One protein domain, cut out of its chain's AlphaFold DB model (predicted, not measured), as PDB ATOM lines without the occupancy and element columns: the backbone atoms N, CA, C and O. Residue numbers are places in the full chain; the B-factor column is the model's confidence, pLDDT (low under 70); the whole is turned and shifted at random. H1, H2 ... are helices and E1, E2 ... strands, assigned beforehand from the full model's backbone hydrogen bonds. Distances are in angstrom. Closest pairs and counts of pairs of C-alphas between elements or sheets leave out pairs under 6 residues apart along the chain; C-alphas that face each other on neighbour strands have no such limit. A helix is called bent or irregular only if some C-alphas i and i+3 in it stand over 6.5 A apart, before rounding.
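Overview. This is residues 204 to 297 of the 297 residues of the protein "Threonine/alanine tRNA ligase second additional domain protein" of Necator americanus (UniProt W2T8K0). A hairpin of two strands, E1 and E2, reaches away from one end of a pair of long helices, H1 and H3, which are side by side and run the same way; E2 and H1 make a corner where one passes into the other. Past the other end of H1 the chain folds back through the short helix H2, and the last residues, 286 to 297, make a tail with no named element. The printed part has 94 residues with two named strands and three named helices, in the order E1, E2, H1, H2, H3; the sheet, E1 - E2, is antiparallel, and the class is mixed, helices and strands. The whole is only just loose, close to compact, with a radius of gyration of the C-alphas of 15.3 A, and only just elongated, with spans of 48 by 31 by 22 A.

Along the chain. Find C-alpha 204 at (144.641, 239.389, 149.945); from there E1 runs 24.9 A through residues 204 to 213 and bends by 56 degrees at residue 207. E2, residues 216 to 223, comes back over 22.3 A. Find C-alpha 224 at (142.182, 236.056, 155.271), where H1, residues 224 to 246, begins its 33.6 A. H2 is residues 254 to 258, 7.7 A long; it is neither bent nor irregular, but only just: C-alphas 254 and 257 are 6.3 A apart. H3, residues 268 to 285, runs 25.9 A to C-alpha 285 at (134.779, 225.602, 118.837).

Arrangement. Start at the hairpin E1 and E2, antiparallel at 161 degrees, where N 205 and O 222 are 2.9 A apart and N 218 and O 210 are 2.8 A apart, both within hydrogen-bond range. Look next from E1 to H1: their closest C-alphas, those of Ala 205 and Ala 227, are 5.0 A apart. From E1 to H3 the closest C-alphas are those of Ile 207 and Tyr 268, 4.9 A. E2 and H1 are near each other, with 5 pairs of C-alphas within 10 A, while E2 and H3 are apart. H1 and H3 touch, closest at the C-alphas of Arg 245 and Ile 281, 5.6 A, with a shallow tilt of 18 degrees, the same way. H2 is close to H1 but not clearly touching, with the C-alphas of Leu 244 and Ile 256 closest at 7.9 A, and H2 is apart from H3. In H1 and H3 every O i to N i+4 pair is within hydrogen-bond range; in H2 it is 0 of 1, beside 1 of 2 O i to N i+3 pairs.

Size, cuts and confidence. The two C-alphas farthest apart, those of Gly 215 and Gly 250, are 49.6 A from each other. The printed part has no cut and no long link, and it ends at the chain's last residue, Asp 297. Look for low confidence, pLDDT under 70, at residues 212 to 214, 249 to 259 and 287 to 297; the mean of the printed part is 78.9.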
ATOM      1  N   PHE A 204     145.318 238.194 150.435       94.56
ATOM      2  CA  PHE A 204     144.641 239.389 149.945       94.56
ATOM      3  C   PHE A 204     144.211 239.201 148.488       94.56
ATOM      4  O   PHE A 204     145.017 238.868 147.617       94.56
ATOM      5  N   ALA A 205     142.930 239.431 148.200       95.19
ATOM      6  CA  ALA A 205     142.370 239.261 146.862       95.19
ATOM      7  C   ALA A 205     141.488 240.451 146.482       95.19
ATOM      8  O   ALA A 205     140.441 240.679 147.084       95.19
ATOM      9  N   VAL A 206     141.872 241.182 145.432       95.50
ATOM     10  CA  VAL A 206     141.018 242.222 144.841       95.50
ATOM     11  C   VAL A 206     139.912 241.559 144.028       95.50
ATOM     12  O   VAL A 206     140.197 240.800 143.104       95.50
ATOM     13  N   ILE A 207     138.659 241.871 144.344       92.44
ATOM     14  CA  ILE A 207     137.459 241.339 143.686       92.44
ATOM     15  C   ILE A 207     136.972 242.277 142.588       92.44
ATOM     16  O   ILE A 207     136.610 241.835 141.497       92.44
ATOM     17  N   SER A 208     136.980 243.587 142.842       88.00
ATOM     18  CA  SER A 208     136.575 244.567 141.836       88.00
ATOM     19  C   SER A 208     137.261 245.912 142.019       88.00
ATOM     20  O   SER A 208     137.594 246.295 143.135       88.00
ATOM     21  N   ASP A 209     137.426 246.624 140.912       88.31
ATOM     22  CA  ASP A 209     137.848 248.021 140.851       88.31
ATOM     23  C   ASP A 209     136.883 248.737 139.902       88.31
ATOM     24  O   ASP A 209     136.738 248.342 138.738       88.31
ATOM     25  N   ARG A 210     136.142 249.720 140.422       82.75
ATOM     26  CA  ARG A 210     135.121 250.456 139.667       82.75
ATOM     27  C   ARG A 210     135.187 251.946 139.981       82.75
ATOM     28  O   ARG A 210     135.426 252.335 141.118       82.75
ATOM     29  N   SER A 211     134.906 252.792 138.995       73.31
ATOM     30  CA  SER A 211     134.687 254.222 139.247       73.31
ATOM     31  C   SER A 211     133.341 254.394 139.955       73.31
ATOM     32  O   SER A 211     132.321 253.980 139.411       73.31
ATOM     33  N   SER A 212     133.326 254.973 141.156       68.81
ATOM     34  CA  SER A 212     132.076 255.284 141.877       68.81
ATOM     35  C   SER A 212     131.594 256.706 141.611       68.81
ATOM     36  O   SER A 212     130.395 256.948 141.585       68.81
ATOM     37  N   ALA A 213     132.522 257.632 141.376       63.12
ATOM     38  CA  ALA A 213     132.253 258.993 140.932       63.12
ATOM     39  C   ALA A 213     133.464 259.512 140.136       63.12
ATOM     40  O   ALA A 213     134.465 258.808 139.974       63.12
ATOM     41  N   ARG A 214     133.395 260.743 139.623       58.50
ATOM     42  CA  ARG A 214     134.516 261.356 138.899       58.50
ATOM     43  C   ARG A 214     135.723 261.517 139.826       58.50
ATOM     44  O   ARG A 214     135.610 262.135 140.877       58.50
ATOM     45  N   GLY A 215     136.867 260.966 139.424       71.50
ATOM     46  CA  GLY A 215     138.093 260.984 140.231       71.50
ATOM     47  C   GLY A 215     138.063 260.050 141.446       71.50
ATOM     48  O   GLY A 215     139.051 259.978 142.166       71.50
ATOM     49  N   VAL A 216     136.971 259.303 141.657       71.69
ATOM     50  CA  VAL A 216     136.804 258.392 142.795       71.69
ATOM     51  C   VAL A 216     136.653 256.964 142.291       71.69
ATOM     52  O   VAL A 216     135.720 256.632 141.552       71.69
ATOM     53  N   ARG A 217     137.556 256.093 142.741       79.06
ATOM     54  CA  ARG A 217     137.526 254.654 142.467       79.06
ATOM     55  C   ARG A 217     137.243 253.892 143.752       79.06
ATOM     56  O   ARG A 217     137.759 254.240 144.807       79.06
ATOM     57  N   ARG A 218     136.435 252.845 143.649       83.25
ATOM     58  CA  ARG A 218     136.135 251.910 144.728       83.25
ATOM     59  C   ARG A 218     136.763 250.570 144.395       83.25
ATOM     60  O   ARG A 218     136.439 249.962 143.373       83.25
ATOM     61  N   ILE A 219     137.636 250.125 145.287       89.56
ATOM     62  CA  ILE A 219     138.265 248.812 145.239       89.56
ATOM     63  C   ILE A 219     137.578 247.942 146.290       89.56
ATOM     64  O   ILE A 219     137.509 248.314 147.457       89.56
ATOM     65  N   LEU A 220     137.053 246.794 145.869       88.88
ATOM     66  CA  LEU A 220     136.556 245.757 146.767       88.88
ATOM     67  C   LEU A 220     137.614 244.665 146.863       88.88
ATOM     68  O   LEU A 220     138.013 244.114 145.834       88.88
ATOM     69  N   ALA A 221     138.032 244.330 148.078       92.25
ATOM     70  CA  ALA A 221     139.010 243.284 148.333       92.25
ATOM     71  C   ALA A 221     138.587 242.398 149.510       92.25
ATOM     72  O   ALA A 221     137.846 242.825 150.392       92.25
ATOM     73  N   LEU A 222     139.064 241.158 149.500       93.75
ATOM     74  CA  LEU A 222     138.960 240.209 150.601       93.75
ATOM     75  C   LEU A 222     140.332 240.037 151.251       93.75
ATOM     76  O   LEU A 222     141.356 240.124 150.570       93.75
ATOM     77  N   THR A 223     140.331 239.705 152.538       94.56
ATOM     78  CA  THR A 223     141.506 239.250 153.293       94.56
ATOM     79  C   THR A 223     141.263 237.866 153.898       94.56
ATOM     80  O   THR A 223     140.144 237.334 153.860       94.56
ATOM     81  N   GLY A 224     142.305 237.264 154.466       94.62
ATOM     82  CA  GLY A 224     142.182 236.056 155.271       94.62
ATOM     83  C   GLY A 224     141.856 234.805 154.458       94.62
ATOM     84  O   GLY A 224     142.141 234.681 153.266       94.62
ATOM     85  N   GLU A 225     141.172 233.870 155.113       93.81
ATOM     86  CA  GLU A 225     140.753 232.607 154.506       93.81
ATOM     87  C   GLU A 225     139.835 232.804 153.289       93.81
ATOM     88  O   GLU A 225     139.937 232.077 152.301       93.81
ATOM     89  N   LYS A 226     138.979 233.833 153.312       93.50
ATOM     90  CA  LYS A 226     138.101 234.162 152.180       93.50
ATOM     91  C   LYS A 226     138.906 234.568 150.942       93.50
ATOM     92  O   LYS A 226     138.555 234.163 149.834       93.50
ATOM     93  N   ALA A 227     139.992 235.324 151.116       95.69
ATOM     94  CA  ALA A 227     140.898 235.672 150.021       95.69
ATOM     95  C   ALA A 227     141.622 234.437 149.468       95.69
ATOM     96  O   ALA A 227     141.652 234.234 148.254       95.69
ATOM     97  N   ARG A 228     142.106 233.553 150.349       95.06
ATOM     98  CA  ARG A 228     142.760 232.298 149.953       95.06
ATOM     99  C   ARG A 228     141.837 231.393 149.139       95.06
ATOM    100  O   ARG A 228     142.218 230.890 148.081       95.06
ATOM    101  N   GLN A 229     140.594 231.229 149.586       94.56
ATOM    102  CA  GLN A 229     139.565 230.478 148.860       94.56
ATOM    103  C   GLN A 229     139.249 231.108 147.501       94.56
ATOM    104  O   GLN A 229     139.125 230.390 146.508       94.56
ATOM    105  N   CYS A 230     139.180 232.441 147.440       95.12
ATOM    106  CA  CYS A 230     138.987 233.189 146.201       95.12
ATOM    107  C   CYS A 230     140.101 232.884 145.181       95.12
ATOM    108  O   CYS A 230     139.818 232.507 144.040       95.12
ATOM    109  N   TRP A 231     141.371 232.937 145.598       95.75
ATOM    110  CA  TRP A 231     142.505 232.559 144.750       95.75
ATOM    111  C   TRP A 231     142.449 231.103 144.292       95.75
ATOM    112  O   TRP A 231     142.628 230.837 143.102       95.75
ATOM    113  N   CYS A 232     142.191 230.163 145.206       94.75
ATOM    114  CA  CYS A 232     142.072 228.739 144.883       94.75
ATOM    115  C   CYS A 232     140.984 228.486 143.834       94.75
ATOM    116  O   CYS A 232     141.249 227.821 142.830       94.75
ATOM    117  N   TYR A 233     139.800 229.072 144.016       93.94
ATOM    118  CA  TYR A 233     138.703 228.972 143.056       93.94
ATOM    119  C   TYR A 233     139.107 229.522 141.682       93.94
ATOM    120  O   TYR A 233     138.952 228.852 140.658       93.94
ATOM    121  N   GLY A 234     139.711 230.712 141.653       93.62
ATOM    122  CA  GLY A 234     140.194 231.312 140.416       93.62
ATOM    123  C   GLY A 234     141.242 230.457 139.690       93.62
ATOM    124  O   GLY A 234     141.148 230.292 138.473       93.62
ATOM    125  N   LYS A 235     142.203 229.864 140.415       94.81
ATOM    126  CA  LYS A 235     143.197 228.930 139.844       94.81
ATOM    127  C   LYS A 235     142.516 227.705 139.232       94.81
ATOM    128  O   LYS A 235     142.829 227.348 138.101       94.81
ATOM    129  N   GLN A 236     141.565 227.096 139.942       91.75
ATOM    130  CA  GLN A 236     140.821 225.930 139.453       91.75
ATOM    131  C   GLN A 236     140.031 226.242 138.179       91.75
ATOM    132  O   GLN A 236     139.979 225.417 137.272       91.75
ATOM    133  N   VAL A 237     139.410 227.423 138.081       89.75
ATOM    134  CA  VAL A 237     138.724 227.837 136.846       89.75
ATOM    135  C   VAL A 237     139.723 228.027 135.703       89.75
ATOM    136  O   VAL A 237     139.487 227.522 134.610       89.75
ATOM    137  N   LEU A 238     140.851 228.705 135.937       91.00
ATOM    138  CA  LEU A 238     141.850 228.931 134.888       91.00
ATOM    139  C   LEU A 238     142.447 227.627 134.354       91.00
ATOM    140  O   LEU A 238     142.492 227.457 133.140       91.00
ATOM    141  N   VAL A 239     142.835 226.699 135.235       90.94
ATOM    142  CA  VAL A 239     143.370 225.386 134.835       90.94
ATOM    143  C   VAL A 239     142.350 224.617 133.996       90.94
ATOM    144  O   VAL A 239     142.701 224.072 132.954       90.94
ATOM    145  N   ARG A 240     141.072 224.616 134.398       86.62
ATOM    146  CA  ARG A 240     140.000 223.969 133.624       86.62
ATOM    147  C   ARG A 240     139.839 224.586 132.232       86.62
ATOM    148  O   ARG A 240     139.835 223.856 131.243       86.62
ATOM    149  N   LEU A 241     139.789 225.918 132.139       86.62
ATOM    150  CA  LEU A 241     139.681 226.624 130.857       86.62
ATOM    151  C   LEU A 241     140.898 226.379 129.953       86.62
ATOM    152  O   LEU A 241     140.747 226.227 128.743       86.62
ATOM    153  N   GLU A 242     142.106 226.336 130.515       88.56
ATOM    154  CA  GLU A 242     143.328 226.035 129.763       88.56
ATOM    155  C   GLU A 242     143.305 224.605 129.211       88.56
ATOM    156  O   GLU A 242     143.492 224.425 128.007       88.56
ATOM    157  N   SER A 243     142.925 223.613 130.021       85.81
ATOM    158  CA  SER A 243     142.721 222.235 129.552       85.81
ATOM    159  C   SER A 243     141.697 222.156 128.414       85.81
ATOM    160  O   SER A 243     141.933 221.496 127.402       85.81
ATOM    161  N   LEU A 244     140.575 222.879 128.512       81.56
ATOM    162  CA  LEU A 244     139.560 222.912 127.451       81.56
ATOM    163  C   LEU A 244     140.045 223.561 126.151       81.56
ATOM    164  O   LEU A 244     139.609 223.169 125.058       81.56
ATOM    165  N   ARG A 245     140.916 224.567 126.252       82.44
ATOM    166  CA  ARG A 245     141.533 225.220 125.095       82.44
ATOM    167  C   ARG A 245     142.436 224.252 124.335       82.44
ATOM    168  O   ARG A 245     142.423 224.271 123.097       82.44
ATOM    169  N   ASP A 246     143.181 223.434 125.069       84.06
ATOM    170  CA  ASP A 246     144.242 222.582 124.530       84.06
ATOM    171  C   ASP A 246     143.708 221.242 123.983       84.06
ATOM    172  O   ASP A 246     144.347 220.626 123.132       84.06
ATOM    173  N   LEU A 247     142.484 220.845 124.354       78.44
ATOM    174  CA  LEU A 247     141.786 219.691 123.772       78.44
ATOM    175  C   LEU A 247     141.645 219.781 122.223       78.44
ATOM    176  O   LEU A 247     141.348 220.864 121.688       78.44
ATOM    177  N   PRO A 248     141.789 218.654 121.489       75.62
ATOM    178  CA  PRO A 248     141.599 218.596 120.037       75.62
ATOM    179  C   PRO A 248     140.152 218.898 119.615       75.62
ATOM    180  O   PRO A 248     139.196 218.600 120.334       75.62
ATOM    181  N   ASN A 249     139.974 219.454 118.412       65.44
ATOM    182  CA  ASN A 249     138.643 219.665 117.836       65.44
ATOM    183  C   ASN A 249     137.980 218.307 117.526       65.44
ATOM    184  O   ASN A 249     138.587 217.481 116.853       65.44
ATOM    185  N   GLY A 250     136.738 218.097 117.979       60.38
ATOM    186  CA  GLY A 250     135.955 216.875 117.720       60.38
ATOM    187  C   GLY A 250     135.821 215.919 118.910       60.38
ATOM    188  O   GLY A 250     134.964 215.044 118.878       60.38
ATOM    189  N   MET A 251     136.594 216.113 119.985       57.88
ATOM    190  CA  MET A 251     136.298 215.504 121.285       57.88
ATOM    191  C   MET A 251     135.289 216.388 122.028       57.88
ATOM    192  O   MET A 251     135.631 217.466 122.535       57.88
ATOM    193  N   GLU A 252     134.028 215.955 122.053       55.31
ATOM    194  CA  GLU A 252     133.029 216.507 122.964       55.31
ATOM    195  C   GLU A 252     133.404 216.088 124.384       55.31
ATOM    196  O   GLU A 252     133.341 214.914 124.736       55.31
ATOM    197  N   ASN A 253     133.831 217.052 125.199       55.16
ATOM    198  CA  ASN A 253     133.828 216.846 126.636       55.16
ATOM    199  C   ASN A 253     132.432 217.250 127.125       55.16
ATOM    200  O   ASN A 253     132.052 218.416 126.983       55.16
ATOM    201  N   SER A 254     131.663 216.296 127.653       52.97
ATOM    202  CA  SER A 254     130.306 216.512 128.186       52.97
ATOM    203  C   SER A 254     130.264 217.581 129.290       52.97
ATOM    204  O   SER A 254     129.206 218.157 129.554       52.97
ATOM    205  N   ASP A 255     131.422 217.915 129.866       53.28
ATOM    206  CA  ASP A 255     131.619 218.984 130.847       53.28
ATOM    207  C   ASP A 255     131.560 220.406 130.261       53.28
ATOM    208  O   ASP A 255     131.280 221.356 130.991       53.28
ATOM    209  N   ILE A 256     131.768 220.587 128.948       54.41
ATOM    210  CA  ILE A 256     131.763 221.919 128.305       54.41
ATOM    211  C   ILE A 256     130.386 222.575 128.419       54.41
ATOM    212  O   ILE A 256     130.289 223.791 128.485       54.41
ATOM    213  N   HIS A 257     129.314 221.790 128.467       52.34
ATOM    214  CA  HIS A 257     127.949 222.307 128.554       52.34
ATOM    215  C   HIS A 257     127.484 222.581 129.995       52.34
ATOM    216  O   HIS A 257     126.344 222.993 130.191       52.34
ATOM    217  N   LYS A 258     128.345 222.368 131.003       56.62
ATOM    218  CA  LYS A 258     128.011 222.486 132.434       56.62
ATOM    219  C   LYS A 258     128.910 223.451 133.214       56.62
ATOM    220  O   LYS A 258     128.855 223.463 134.441       56.62
ATOM    221  N   GLU A 259     129.762 224.240 132.554       62.28
ATOM    222  CA  GLU A 259     130.656 225.144 133.288       62.28
ATOM    223  C   GLU A 259     129.896 226.327 133.903       62.28
ATOM    224  O   GLU A 259     129.670 227.361 133.271       62.28
ATOM    225  N   GLU A 260     129.548 226.183 135.175       74.44
ATOM    226  CA  GLU A 260     129.069 227.272 136.011       74.44
ATOM    227  C   GLU A 260     130.272 227.989 136.649       74.44
ATOM    228  O   GLU A 260     131.004 227.439 137.481       74.44
ATOM    229  N   ILE A 261     130.533 229.222 136.202       83.19
ATOM    230  CA  ILE A 261     131.618 230.060 136.723       83.19
ATOM    231  C   ILE A 261     131.012 231.185 137.561       83.19
ATOM    232  O   ILE A 261     130.414 232.119 137.032       83.19
ATOM    233  N   GLN A 262     131.258 231.140 138.867       86.50
ATOM    234  CA  GLN A 262     130.905 232.181 139.828       86.50
ATOM    235  C   GLN A 262     131.926 233.320 139.746       86.50
ATOM    236  O   GLN A 262     132.927 233.366 140.465       86.50
ATOM    237  N   TRP A 263     131.689 234.252 138.823       85.06
ATOM    238  CA  TRP A 263     132.604 235.357 138.520       85.06
ATOM    239  C   TRP A 263     132.928 236.245 139.730       85.06
ATOM    240  O   TRP A 263     134.037 236.775 139.813       85.06
ATOM    241  N   THR A 264     131.983 236.396 140.657       83.94
ATOM    242  CA  THR A 264     132.102 237.210 141.879       83.94
ATOM    243  C   THR A 264     133.035 236.597 142.926       83.94
ATOM    244  O   THR A 264     133.579 237.320 143.755       83.94
ATOM    245  N   ARG A 265     133.285 235.281 142.867       87.19
ATOM    246  CA  ARG A 265     134.179 234.554 143.789       87.19
ATOM    247  C   ARG A 265     135.611 234.438 143.283       87.19
ATOM    248  O   ARG A 265     136.415 233.720 143.874       87.19
ATOM    249  N   MET A 266     135.942 235.116 142.190       91.44
ATOM    250  CA  MET A 266     137.250 235.058 141.554       91.44
ATOM    251  C   MET A 266     137.992 236.393 141.697       91.44
ATOM    252  O   MET A 266     137.364 237.443 141.539       91.44
ATOM    253  N   PRO A 267     139.326 236.386 141.890       95.00
ATOM    254  CA  PRO A 267     140.110 237.610 141.891       95.00
ATOM    255  C   PRO A 267     139.969 238.334 140.554       95.00
ATOM    256  O   PRO A 267     139.990 237.709 139.489       95.00
ATOM    257  N   TYR A 268     139.887 239.660 140.600       93.06
ATOM    258  CA  TYR A 268     139.688 240.537 139.449       93.06
ATOM    259  C   TYR A 268     140.630 240.197 138.282       93.06
ATOM    260  O   TYR A 268     140.205 240.059 137.135       93.06
ATOM    261  N   GLN A 269     141.908 239.971 138.591       91.25
ATOM    262  CA  GLN A 269     142.953 239.643 137.618       91.25
ATOM    263  C   GLN A 269     142.646 238.340 136.859       91.25
ATOM    264  O   GLN A 269     142.777 238.253 135.635       91.25
ATOM    265  N   TYR A 270     142.205 237.319 137.594       94.50
ATOM    266  CA  TYR A 270     141.881 236.010 137.041       94.50
ATOM    267  C   TYR A 270     140.558 236.041 136.296       94.50
ATOM    268  O   TYR A 270     140.454 235.411 135.248       94.50
ATOM    269  N   ASN A 271     139.598 236.842 136.754       90.81
ATOM    270  CA  ASN A 271     138.329 237.055 136.070       90.81
ATOM    271  C   ASN A 271     138.559 237.603 134.653       90.81
ATOM    272  O   ASN A 271     138.073 237.036 133.671       90.81
ATOM    273  N   VAL A 272     139.400 238.637 134.523       91.12
ATOM    274  CA  VAL A 272     139.777 239.211 133.221       91.12
ATOM    275  C   VAL A 272     140.452 238.166 132.322       91.12
ATOM    276  O   VAL A 272     140.112 238.059 131.139       91.12
ATOM    277  N   ARG A 273     141.387 237.370 132.859       92.69
ATOM    278  CA  ARG A 273     142.077 236.305 132.106       92.69
ATOM    279  C   ARG A 273     141.122 235.188 131.675       92.69
ATOM    280  O   ARG A 273     141.134 234.802 130.506       92.69
ATOM    281  N   ALA A 274     140.272 234.710 132.578       90.31
ATOM    282  CA  ALA A 274     139.298 233.651 132.333       90.31
ATOM    283  C   ALA A 274     138.283 234.058 131.254       90.31
ATOM    284  O   ALA A 274     138.058 233.301 130.313       90.31
ATOM    285  N   ARG A 275     137.752 235.290 131.299       89.69
ATOM    286  CA  ARG A 275     136.855 235.813 130.249       89.69
ATOM    287  C   ARG A 275     137.524 235.853 128.875       89.69
ATOM    288  O   ARG A 275     136.895 235.504 127.873       89.69
ATOM    289  N   LYS A 276     138.801 236.250 128.808       90.31
ATOM    290  CA  LYS A 276     139.581 236.234 127.557       90.31
ATOM    291  C   LYS A 276     139.763 234.811 127.022       90.31
ATOM    292  O   LYS A 276     139.512 234.585 125.839       90.31
ATOM    293  N   LEU A 277     140.151 233.860 127.875       88.06
ATOM    294  CA  LEU A 277     140.299 232.449 127.497       88.06
ATOM    295  C   LEU A 277     138.979 231.862 126.996       88.06
ATOM    296  O   LEU A 277     138.941 231.277 125.916       88.06
ATOM    297  N   LEU A 278     137.881 232.102 127.713       86.25
ATOM    298  CA  LEU A 278     136.560 231.618 127.327       86.25
ATOM    299  C   LEU A 278     136.137 232.148 125.949       86.25
ATOM    300  O   LEU A 278     135.636 231.391 125.119       86.25
ATOM    301  N   LYS A 279     136.402 233.430 125.653       86.25
ATOM    302  CA  LYS A 279     136.136 234.019 124.331       86.25
ATOM    303  C   LYS A 279     136.923 233.318 123.215       86.25
ATOM    304  O   LYS A 279     136.377 233.087 122.136       86.25
ATOM    305  N   LEU A 280     138.185 232.958 123.465       86.06
ATOM    306  CA  LEU A 280     139.017 232.214 122.510       86.06
ATOM    307  C   LEU A 280     138.492 230.791 122.280       86.06
ATOM    308  O   LEU A 280     138.407 230.354 121.133       86.06
ATOM    309  N   ILE A 281     138.089 230.095 123.346       82.38
ATOM    310  CA  ILE A 281     137.527 228.738 123.273       82.38
ATOM    311  C   ILE A 281     136.216 228.746 122.479       82.38
ATOM    312  O   ILE A 281     136.079 227.968 121.531       82.38
ATOM    313  N   LYS A 282     135.292 229.671 122.791       80.25
ATOM    314  CA  LYS A 282     134.022 229.837 122.060       80.25
ATOM    315  C   LYS A 282     134.267 230.061 120.562       80.25
ATOM    316  O   LYS A 282     133.623 229.413 119.737       80.25
ATOM    317  N   LYS A 283     135.255 230.894 120.204       83.75
ATOM    318  CA  LYS A 283     135.651 231.137 118.803       83.75
ATOM    319  C   LYS A 283     136.226 229.885 118.126       83.75
ATOM    320  O   LYS A 283     135.816 229.574 117.012       83.75
ATOM    321  N   LYS A 284     137.149 229.166 118.778       80.69
ATOM    322  CA  LYS A 284     137.786 227.947 118.231       80.69
ATOM    323  C   LYS A 284     136.760 226.837 117.970       80.69
ATOM    324  O   LYS A 284     136.865 226.143 116.964       80.69
ATOM    325  N   ARG A 285     135.767 226.694 118.854       75.00
ATOM    326  CA  ARG A 285     134.779 225.602 118.837       75.00
ATOM    327  C   ARG A 285     133.427 225.951 118.193       75.00
ATOM    328  O   ARG A 285     132.560 225.092 118.155       75.00
ATOM    329  N   LYS A 286     133.234 227.177 117.683       74.00
ATOM    330  CA  LYS A 286     131.958 227.660 117.097       74.00
ATOM    331  C   LYS A 286     130.738 227.491 118.031       74.00
ATOM    332  O   LYS A 286     129.633 227.220 117.570       74.00
ATOM    333  N   LEU A 287     130.933 227.655 119.341       68.56
ATOM    334  CA  LEU A 287     129.856 227.545 120.336       68.56
ATOM    335  C   LEU A 287     128.969 228.805 120.310       68.56
ATOM    336  O   LEU A 287     129.491 229.919 120.214       68.56
ATOM    337  N   LYS A 288     127.639 228.645 120.408       60.47
ATOM    338  CA  LYS A 288     126.695 229.773 120.542       60.47
ATOM    339  C   LYS A 288     126.823 230.413 121.933       60.47
ATOM    340  O   LYS A 288     127.318 229.792 122.875       60.47
ATOM    341  N   ASN A 289     126.389 231.670 122.067       55.59
ATOM    342  CA  ASN A 289     126.489 232.409 123.333       55.59
ATOM    343  C   ASN A 289     125.750 231.711 124.485       55.59
ATOM    344  O   ASN A 289     126.310 231.660 125.578       55.59
ATOM    345  N   ASP A 290     124.599 231.102 124.194       51.47
ATOM    346  CA  ASP A 290     123.689 230.466 125.165       51.47
ATOM    347  C   ASP A 290     124.161 229.086 125.647       51.47
ATOM    348  O   ASP A 290     123.545 228.465 126.502       51.47
ATOM    349  N   THR A 291     125.248 228.564 125.077       51.44
ATOM    350  CA  THR A 291     125.697 227.184 125.314       51.44
ATOM    351  C   THR A 291     126.606 227.047 126.539       51.44
ATOM    352  O   THR A 291     127.013 225.944 126.885       51.44
ATOM    353  N   LEU A 292     126.946 228.164 127.183       50.22
ATOM    354  CA  LEU A 292     127.852 228.240 128.320       50.22
ATOM    355  C   LEU A 292     127.550 229.531 129.077       50.22
ATOM    356  O   LEU A 292     127.792 230.605 128.503       50.22
ATOM    357  N   LEU A 293     127.162 229.375 130.350       46.56
ATOM    358  CA  LEU A 293     126.968 230.371 131.417       46.56
ATOM    359  C   LEU A 293     125.494 230.688 131.734       46.56
ATOM    360  O   LEU A 293     124.938 231.659 131.227       46.56
ATOM    361  N   VAL A 294     124.904 229.929 132.662       42.41
ATOM    362  CA  VAL A 294     123.919 230.509 133.584       42.41
ATOM    363  C   VAL A 294     124.744 231.272 134.618       42.41
ATOM    364  O   VAL A 294     125.566 230.686 135.318       42.41
ATOM    365  N   ALA A 295     124.635 232.595 134.610       39.69
ATOM    366  CA  ALA A 295     125.083 233.414 135.722       39.69
ATOM    367  C   ALA A 295     123.901 233.498 136.686       39.69
ATOM    368  O   ALA A 295     122.883 234.083 136.328       39.69
ATOM    369  N   GLU A 296     124.013 232.894 137.863       38.19
ATOM    370  CA  GLU A 296     123.243 233.369 139.008       38.19
ATOM    371  C   GLU A 296     124.105 234.438 139.693       38.19
ATOM    372  O   GLU A 296     125.243 234.166 140.096       38.19
ATOM    373  N   ASP A 297     123.598 235.674 139.684       38.78
ATOM    374  CA  ASP A 297     124.094 236.786 140.505       38.78
ATOM    375  C   ASP A 297     123.535 236.668 141.930       38.78
ATOM    376  O   ASP A 297     122.327 236.362 142.067       38.78
TER     377      ASP A 297